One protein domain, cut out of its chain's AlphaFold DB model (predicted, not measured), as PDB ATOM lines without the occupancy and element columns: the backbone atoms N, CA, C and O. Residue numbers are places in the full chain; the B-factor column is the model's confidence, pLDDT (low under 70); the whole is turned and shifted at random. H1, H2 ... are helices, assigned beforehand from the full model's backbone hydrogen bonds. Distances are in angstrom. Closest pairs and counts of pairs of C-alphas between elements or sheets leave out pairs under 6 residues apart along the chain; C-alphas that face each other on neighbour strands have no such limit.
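This is residues 16 to 51, 79 to 97 and 117 to 128 of the 394 residues of the protein "BZIP domain-containing protein" of Coccomyxa subellipsoidea (strain C-169) (UniProt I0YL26). Five short helices stand in a rough ring, H5 packing on H1 and H4, with residues 30 to 39 running from H2 to H3. The 67 printed residues, all helix in class with H1 to H5 in order, are compact: radius of gyration of the C-alphas 11.1 A, spans 29 by 22 by 22 A.

Find C-alpha 16 at (-26.511, 10.137, -13.515), where H1, residues 16 to 19, begins. Next come H2, 22 to 29, H3, 40 to 48 and 12.1 A long, and H4, 89 to 97 and 12.6 A long. H5, 119 to 126, ends at (-32.162, 19.710, 2.654).

Look at C-alphas 18 and 120, 4.6 A apart, the closest where H1 and H5 touch. H4 touches H5 at a steep tilt of 60 degrees, closest C-alphas 96 and 125, 7.1 A. H3 and H4 only just touch, with 3 pairs of C-alphas within 8 A, closest 40 and 89, 5.2 A. H2 is close to but not clearly touching H5, closest C-alphas 22 and 119, 5.9 A. Every O i to N i+4 pair is within hydrogen-bond range in H2, H3 and H4, 3 of 4 in H5; H1 is too short for one.

Cuts leave gaps of 18.5 A from C-alpha 51 to 79 and 13.0 A from 97 to 117. Mean pLDDT of the printed part is 74.2, with 19 residues under 70, among them 28 to 32.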
ATOM      1  N   ALA A  16     -25.331   9.673 -12.780       65.75
ATOM      2  CA  ALA A  16     -26.511  10.137 -13.515       65.75
ATOM      3  C   ALA A  16     -27.769  10.207 -12.626       65.75
ATOM      4  O   ALA A  16     -28.663  11.006 -12.892       65.75
ATOM      5  N   VAL A  17     -27.805   9.429 -11.536       71.19
ATOM      6  CA  VAL A  17     -28.900   9.378 -10.556       71.19
ATOM      7  C   VAL A  17     -29.164  10.747  -9.918       71.19
ATOM      8  O   VAL A  17     -30.322  11.128  -9.775       71.19
ATOM      9  N   PHE A  18     -28.127  11.540  -9.619       73.88
ATOM     10  CA  PHE A  18     -28.308  12.884  -9.044       73.88
ATOM     11  C   PHE A  18     -28.840  13.918 -10.053       73.88
ATOM     12  O   PHE A  18     -29.409  14.934  -9.650       73.88
ATOM     13  N   GLN A  19     -28.702  13.649 -11.356       76.31
ATOM     14  CA  GLN A  19     -29.225  14.489 -12.439       76.31
ATOM     15  C   GLN A  19     -30.658  14.106 -12.852       76.31
ATOM     16  O   GLN A  19     -31.326  14.881 -13.536       76.31
ATOM     17  N   MET A  20     -31.157  12.937 -12.431       79.06
ATOM     18  CA  MET A  20     -32.543  12.526 -12.676       79.06
ATOM     19  C   MET A  20     -33.515  13.406 -11.882       79.06
ATOM     20  O   MET A  20     -33.245  13.786 -10.738       79.06
ATOM     21  N   THR A  21     -34.672  13.716 -12.478       84.00
ATOM     22  CA  THR A  21     -35.780  14.307 -11.713       84.00
ATOM     23  C   THR A  21     -36.383  13.277 -10.771       84.00
ATOM     24  O   THR A  21     -36.316  12.073 -11.025       84.00
ATOM     25  N   LEU A  22     -37.009  13.745  -9.696       82.75
ATOM     26  CA  LEU A  22     -37.599  12.864  -8.694       82.75
ATOM     27  C   LEU A  22     -38.674  11.923  -9.281       82.75
ATOM     28  O   LEU A  22     -38.721  10.753  -8.915       82.75
ATOM     29  N   ASP A  23     -39.449  12.389 -10.266       82.31
ATOM     30  CA  ASP A  23     -40.357  11.563 -11.080       82.31
ATOM     31  C   ASP A  23     -39.635  10.429 -11.839       82.31
ATOM     32  O   ASP A  23     -40.038   9.267 -11.775       82.31
ATOM     33  N   GLN A  24     -38.513  10.732 -12.505       83.12
ATOM     34  CA  GLN A  24     -37.714   9.724 -13.217       83.12
ATOM     35  C   GLN A  24     -37.098   8.702 -12.251       83.12
ATOM     36  O   GLN A  24     -37.004   7.515 -12.568       83.12
ATOM     37  N   LEU A  25     -36.691   9.148 -11.060       79.94
ATOM     38  CA  LEU A  25     -36.196   8.270 -10.005       79.94
ATOM     39  C   LEU A  25     -37.313   7.352  -9.482       79.94
ATOM     40  O   LEU A  25     -37.090   6.155  -9.326       79.94
ATOM     41  N   GLN A  26     -38.526   7.875  -9.293       79.50
ATOM     42  CA  GLN A  26     -39.687   7.117  -8.811       79.50
ATOM     43  C   GLN A  26     -40.101   6.032  -9.815       79.50
ATOM     44  O   GLN A  26     -40.326   4.881  -9.437       79.50
ATOM     45  N   GLN A  27     -40.103   6.375 -11.106       76.12
ATOM     46  CA  GLN A  27     -40.313   5.426 -12.204       76.12
ATOM     47  C   GLN A  27     -39.209   4.355 -12.275       76.12
ATOM     48  O   GLN A  27     -39.493   3.221 -12.654       76.12
ATOM     49  N   SER A  28     -37.969   4.675 -11.880       68.88
ATOM     50  CA  SER A  28     -36.863   3.707 -11.829       68.88
ATOM     51  C   SER A  28     -36.865   2.812 -10.586       68.88
ATOM     52  O   SER A  28     -36.351   1.699 -10.676       68.88
ATOM     53  N   VAL A  29     -37.347   3.290  -9.437       66.31
ATOM     54  CA  VAL A  29     -37.335   2.536  -8.168       66.31
ATOM     55  C   VAL A  29     -38.550   1.613  -8.053       66.31
ATOM     56  O   VAL A  29     -38.484   0.598  -7.367       66.31
ATOM     57  N   GLY A  30     -39.656   1.915  -8.743       58.53
ATOM     58  CA  GLY A  30     -40.815   1.019  -8.825       58.53
ATOM     59  C   GLY A  30     -41.566   0.821  -7.502       58.53
ATOM     60  O   GLY A  30     -42.526   0.052  -7.449       58.53
ATOM     61  N   SER A  31     -41.180   1.536  -6.440       58.19
ATOM     62  CA  SER A  31     -41.944   1.622  -5.202       58.19
ATOM     63  C   SER A  31     -43.322   2.192  -5.532       58.19
ATOM     64  O   SER A  31     -43.436   3.355  -5.908       58.19
ATOM     65  N   GLY A  32     -44.381   1.391  -5.383       59.59
ATOM     66  CA  GLY A  32     -45.762   1.757  -5.747       59.59
ATOM     67  C   GLY A  32     -46.405   2.871  -4.903       59.59
ATOM     68  O   GLY A  32     -47.628   2.970  -4.853       59.59
ATOM     69  N   LYS A  33     -45.596   3.679  -4.214       70.88
ATOM     70  CA  LYS A  33     -45.966   4.846  -3.414       70.88
ATOM     71  C   LYS A  33     -45.168   6.050  -3.932       70.88
ATOM     72  O   LYS A  33     -43.976   5.891  -4.194       70.88
ATOM     73  N   PRO A  34     -45.773   7.242  -4.066       74.44
ATOM     74  CA  PRO A  34     -45.034   8.426  -4.477       74.44
ATOM     75  C   PRO A  34     -44.042   8.839  -3.387       74.44
ATOM     76  O   PRO A  34     -44.393   8.827  -2.202       74.44
ATOM     77  N   PHE A  35     -42.832   9.258  -3.767       78.88
ATOM     78  CA  PHE A  35     -41.775   9.623  -2.816       78.88
ATOM     79  C   PHE A  35     -42.195  10.744  -1.863       78.88
ATOM     80  O   PHE A  35     -41.762  10.754  -0.718       78.88
ATOM     81  N   GLY A  36     -43.104  11.627  -2.286       77.12
ATOM     82  CA  GLY A  36     -43.648  12.692  -1.438       77.12
ATOM     83  C   GLY A  36     -44.360  12.186  -0.181       77.12
ATOM     84  O   GLY A  36     -44.443  12.922   0.792       77.12
ATOM     85  N   SER A  37     -44.806  10.923  -0.178       77.88
ATOM     86  CA  SER A  37     -45.451  10.248   0.961       77.88
ATOM     87  C   SER A  37     -44.513   9.377   1.810       77.88
ATOM     88  O   SER A  37     -44.966   8.756   2.769       77.88
ATOM     89  N   MET A  38     -43.232   9.284   1.447       81.50
ATOM     90  CA  MET A  38     -42.229   8.501   2.175       81.50
ATOM     91  C   MET A  38     -41.586   9.359   3.269       81.50
ATOM     92  O   MET A  38     -41.517  10.578   3.114       81.50
ATOM     93  N   ASN A  39     -41.106   8.756   4.359       83.38
ATOM     94  CA  ASN A  39     -40.301   9.485   5.342       83.38
ATOM     95  C   ASN A  39     -38.955   9.879   4.718       83.38
ATOM     96  O   ASN A  39     -38.452   9.179   3.833       83.38
ATOM     97  N   MET A  40     -38.359  10.981   5.177       83.56
ATOM     98  CA  MET A  40     -37.063  11.443   4.671       83.56
ATOM     99  C   MET A  40     -35.954  10.391   4.870       83.56
ATOM    100  O   MET A  40     -35.116  10.202   3.991       83.56
ATOM    101  N   GLU A  41     -35.979   9.667   5.987       80.81
ATOM    102  CA  GLU A  41     -35.031   8.601   6.318       80.81
ATOM    103  C   GLU A  41     -35.172   7.389   5.387       80.81
ATOM    104  O   GLU A  41     -34.184   6.941   4.805       80.81
ATOM    105  N   ASP A  42     -36.405   6.914   5.178       81.06
ATOM    106  CA  ASP A  42     -36.718   5.822   4.244       81.06
ATOM    107  C   ASP A  42     -36.329   6.197   2.803       81.06
ATOM    108  O   ASP A  42     -35.838   5.366   2.035       81.06
ATOM    109  N   PHE A  43     -36.520   7.467   2.431       82.81
ATOM    110  CA  PHE A  43     -36.121   8.010   1.134       82.81
ATOM    111  C   PHE A  43     -34.604   8.031   0.950       82.81
ATOM    112  O   PHE A  43     -34.116   7.552  -0.075       82.81
ATOM    113  N   LEU A  44     -33.844   8.521   1.932       80.88
ATOM    114  CA  LEU A  44     -32.384   8.488   1.864       80.88
ATOM    115  C   LEU A  44     -31.848   7.055   1.831       80.88
ATOM    116  O   LEU A  44     -30.967   6.775   1.021       80.88
ATOM    117  N   ALA A  45     -32.406   6.145   2.632       76.44
ATOM    118  CA  ALA A  45     -32.037   4.732   2.601       76.44
ATOM    119  C   ALA A  45     -32.259   4.127   1.201       76.44
ATOM    120  O   ALA A  45     -31.321   3.604   0.604       76.44
ATOM    121  N   ALA A  46     -33.454   4.295   0.623       73.19
ATOM    122  CA  ALA A  46     -33.789   3.781  -0.709       73.19
ATOM    123  C   ALA A  46     -32.936   4.379  -1.849       73.19
ATOM    124  O   ALA A  46     -32.761   3.747  -2.893       73.19
ATOM    125  N   VAL A  47     -32.414   5.597  -1.672       70.75
ATOM    126  CA  VAL A  47     -31.532   6.262  -2.644       70.75
ATOM    127  C   VAL A  47     -30.067   5.840  -2.482       70.75
ATOM    128  O   VAL A  47     -29.365   5.708  -3.485       70.75
ATOM    129  N   TRP A  48     -29.600   5.622  -1.250       66.06
ATOM    130  CA  TRP A  48     -28.187   5.368  -0.940       66.06
ATOM    131  C   TRP A  48     -27.798   3.888  -1.038       66.06
ATOM    132  O   TRP A  48     -26.712   3.572  -1.525       66.06
ATOM    133  N   ASP A  49     -28.707   2.975  -0.680       56.38
ATOM    134  CA  ASP A  49     -28.507   1.515  -0.765       56.38
ATOM    135  C   ASP A  49     -28.337   1.020  -2.221       56.38
ATOM    136  O   ASP A  49     -27.885  -0.086  -2.491       56.38
ATOM    137  N   ARG A  50     -28.628   1.883  -3.204       54.22
ATOM    138  CA  ARG A  50     -28.433   1.627  -4.637       54.22
ATOM    139  C   ARG A  50     -26.977   1.778  -5.115       54.22
ATOM    140  O   ARG A  50     -26.656   1.252  -6.181       54.22
ATOM    141  N   ASP A  51     -26.106   2.474  -4.376       45.66
ATOM    142  CA  ASP A  51     -24.667   2.601  -4.710       45.66
ATOM    143  C   ASP A  51     -23.846   1.404  -4.170       45.66
ATOM    144  O   ASP A  51     -22.760   1.101  -4.665       45.66
ATOM    145  N   ALA A  79     -25.527  13.917   9.369       53.69
ATOM    146  CA  ALA A  79     -26.874  13.722   9.892       53.69
ATOM    147  C   ALA A  79     -27.847  14.808   9.410       53.69
ATOM    148  O   ALA A  79     -27.551  15.999   9.508       53.69
ATOM    149  N   LEU A  80     -29.021  14.376   8.931       59.31
ATOM    150  CA  LEU A  80     -30.131  15.269   8.606       59.31
ATOM    151  C   LEU A  80     -30.354  16.275   9.735       59.31
ATOM    152  O   LEU A  80     -30.343  15.900  10.911       59.31
ATOM    153  N   HIS A  81     -30.626  17.532   9.376       60.12
ATOM    154  CA  HIS A  81     -31.011  18.531  10.366       60.12
ATOM    155  C   HIS A  81     -32.212  18.002  11.180       60.12
ATOM    156  O   HIS A  81     -33.183  17.550  10.559       60.12
ATOM    157  N   PRO A  82     -32.184  18.042  12.532       63.41
ATOM    158  CA  PRO A  82     -33.193  17.380  13.370       63.41
ATOM    159  C   PRO A  82     -34.638  17.755  13.023       63.41
ATOM    160  O   PRO A  82     -35.536  16.922  13.103       63.41
ATOM    161  N   ASP A  83     -34.845  18.986  12.550       66.81
ATOM    162  CA  ASP A  83     -36.141  19.516  12.119       66.81
ATOM    163  C   ASP A  83     -36.785  18.768  10.940       66.81
ATOM    164  O   ASP A  83     -37.965  18.996  10.664       66.81
ATOM    165  N   TYR A  84     -36.051  17.926  10.209       70.00
ATOM    166  CA  TYR A  84     -36.570  17.148   9.078       70.00
ATOM    167  C   TYR A  84     -36.797  15.669   9.402       70.00
ATOM    168  O   TYR A  84     -37.369  14.961   8.572       70.00
ATOM    169  N   SER A  85     -36.404  15.210  10.593       68.38
ATOM    170  CA  SER A  85     -36.598  13.815  10.983       68.38
ATOM    171  C   SER A  85     -38.079  13.492  11.201       68.38
ATOM    172  O   SER A  85     -38.823  14.281  11.793       68.38
ATOM    173  N   GLY A  86     -38.526  12.351  10.675       71.31
ATOM    174  CA  GLY A  86     -39.920  11.904  10.744       71.31
ATOM    175  C   GLY A  86     -40.916  12.731   9.918       71.31
ATOM    176  O   GLY A  86     -42.123  12.552  10.075       71.31
ATOM    177  N   LYS A  87     -40.443  13.634   9.047       80.94
ATOM    178  CA  LYS A  87     -41.280  14.339   8.065       80.94
ATOM    179  C   LYS A  87     -41.281  13.603   6.732       80.94
ATOM    180  O   LYS A  87     -40.289  12.982   6.341       80.94
ATOM    181  N   THR A  88     -42.379  13.728   5.995       86.44
ATOM    182  CA  THR A  88     -42.435  13.215   4.625       86.44
ATOM    183  C   THR A  88     -41.578  14.056   3.675       86.44
ATOM    184  O   THR A  88     -41.384  15.256   3.894       86.44
ATOM    185  N   VAL A  89     -41.079  13.463   2.585       82.69
ATOM    186  CA  VAL A  89     -40.206  14.170   1.623       82.69
ATOM    187  C   VAL A  89     -40.880  15.436   1.055       82.69
ATOM    188  O   VAL A  89     -40.219  16.457   0.843       82.69
ATOM    189  N   GLU A  90     -42.207  15.423   0.869       82.88
ATOM    190  CA  GLU A  90     -42.960  16.594   0.403       82.88
ATOM    191  C   GLU A  90     -43.195  17.641   1.512       82.88
ATOM    192  O   GLU A  90     -43.214  18.843   1.235       82.88
ATOM    193  N   GLU A  91     -43.285  17.251   2.786       83.25
ATOM    194  CA  GLU A  91     -43.272  18.199   3.913       83.25
ATOM    195  C   GLU A  91     -41.906  18.856   4.107       83.25
ATOM    196  O   GLU A  91     -41.852  20.052   4.405       83.25
ATOM    197  N   VAL A  92     -40.807  18.122   3.902       83.50
ATOM    198  CA  VAL A  92     -39.445  18.678   3.914       83.50
ATOM    199  C   VAL A  92     -39.286  19.692   2.777       83.50
ATOM    200  O   VAL A  92     -38.929  20.843   3.034       83.50
ATOM    201  N   TRP A  93     -39.673  19.326   1.548       82.94
ATOM    202  CA  TRP A  93     -39.696  20.235   0.392       82.94
ATOM    203  C   TRP A  93     -40.480  21.526   0.668       82.94
ATOM    204  O   TRP A  93     -39.995  22.638   0.439       82.94
ATOM    205  N   ASN A  94     -41.688  21.387   1.217       81.62
ATOM    206  CA  ASN A  94     -42.533  22.523   1.567       81.62
ATOM    207  C   ASN A  94     -41.989  23.329   2.760       81.62
ATOM    208  O   ASN A  94     -42.261  24.525   2.842       81.62
ATOM    209  N   SER A  95     -41.236  22.717   3.679       76.12
ATOM    210  CA  SER A  95     -40.622  23.402   4.830       76.12
ATOM    211  C   SER A  95     -39.482  24.318   4.386       76.12
ATOM    212  O   SER A  95     -39.481  25.491   4.754       76.12
ATOM    213  N   ILE A  96     -38.592  23.819   3.523       77.94
ATOM    214  CA  ILE A  96     -37.491  24.577   2.900       77.94
ATOM    215  C   ILE A  96     -38.031  25.805   2.153       77.94
ATOM    216  O   ILE A  96     -37.534  26.921   2.304       77.94
ATOM    217  N   HIS A  97     -39.095  25.629   1.366       68.00
ATOM    218  CA  HIS A  97     -39.693  26.738   0.621       68.00
ATOM    219  C   HIS A  97     -40.541  27.690   1.484       68.00
ATOM    220  O   HIS A  97     -40.741  28.838   1.088       68.00
ATOM    221  N   VAL A 117     -38.074  18.361  -9.758       83.56
ATOM    222  CA  VAL A 117     -36.769  18.792  -9.235       83.56
ATOM    223  C   VAL A 117     -35.752  17.666  -9.407       83.56
ATOM    224  O   VAL A 117     -36.128  16.492  -9.358       83.56
ATOM    225  N   THR A 118     -34.476  17.988  -9.623       84.56
ATOM    226  CA  THR A 118     -33.422  16.963  -9.695       84.56
ATOM    227  C   THR A 118     -33.021  16.506  -8.301       84.56
ATOM    228  O   THR A 118     -32.991  17.319  -7.374       84.56
ATOM    229  N   LEU A 119     -32.687  15.220  -8.156       82.25
ATOM    230  CA  LEU A 119     -32.308  14.628  -6.868       82.25
ATOM    231  C   LEU A 119     -31.163  15.402  -6.190       82.25
ATOM    232  O   LEU A 119     -31.251  15.680  -4.998       82.25
ATOM    233  N   GLY A 120     -30.137  15.811  -6.945       78.06
ATOM    234  CA  GLY A 120     -29.047  16.641  -6.420       78.06
ATOM    235  C   GLY A 120     -29.545  17.968  -5.833       78.06
ATOM    236  O   GLY A 120     -29.261  18.263  -4.679       78.06
ATOM    237  N   SER A 121     -30.379  18.708  -6.578       79.50
ATOM    238  CA  SER A 121     -30.939  19.996  -6.122       79.50
ATOM    239  C   SER A 121     -31.908  19.869  -4.942       79.50
ATOM    240  O   SER A 121     -32.131  20.836  -4.217       79.50
ATOM    241  N   PHE A 122     -32.510  18.689  -4.754       84.31
ATOM    242  CA  PHE A 122     -33.330  18.396  -3.586       84.31
ATOM    243  C   PHE A 122     -32.448  18.199  -2.349       84.31
ATOM    244  O   PHE A 122     -32.627  18.903  -1.361       84.31
ATOM    245  N   LEU A 123     -31.465  17.297  -2.424       82.69
ATOM    246  CA  LEU A 123     -30.592  16.947  -1.297       82.69
ATOM    247  C   LEU A 123     -29.731  18.129  -0.825       82.69
ATOM    248  O   LEU A 123     -29.618  18.354   0.379       82.69
ATOM    249  N   GLU A 124     -29.218  18.929  -1.762       76.19
ATOM    250  CA  GLU A 124     -28.500  20.184  -1.494       76.19
ATOM    251  C   GLU A 124     -29.334  21.142  -0.624       76.19
ATOM    252  O   GLU A 124     -28.861  21.656   0.388       76.19
ATOM    253  N   ARG A 125     -30.622  21.321  -0.946       75.94
ATOM    254  CA  ARG A 125     -31.528  22.213  -0.198       75.94
ATOM    255  C   ARG A 125     -31.978  21.665   1.154       75.94
ATOM    256  O   ARG A 125     -32.415  22.443   1.999       75.94
ATOM    257  N   VAL A 126     -31.906  20.350   1.353       72.00
ATOM    258  CA  VAL A 126     -32.162  19.710   2.654       72.00
ATOM    259  C   VAL A 126     -30.968  19.897   3.608       72.00
ATOM    260  O   VAL A 126     -31.097  19.634   4.803       72.00
ATOM    261  N   GLY A 127     -29.826  20.393   3.116       65.25
ATOM    262  CA  GLY A 127     -28.592  20.492   3.898       65.25
ATOM    263  C   GLY A 127     -27.914  19.135   4.077       65.25
ATOM    264  O   GLY A 127     -27.245  18.907   5.081       65.25
ATOM    265  N   VAL A 128     -28.110  18.207   3.130       63.69
ATOM    266  CA  VAL A 128     -27.345  16.955   3.082       63.69
ATOM    267  C   VAL A 128     -25.969  17.281   2.507       63.69
ATOM    268  O   VAL A 128     -25.714  17.094   1.316       63.69
TER     269      VAL A 128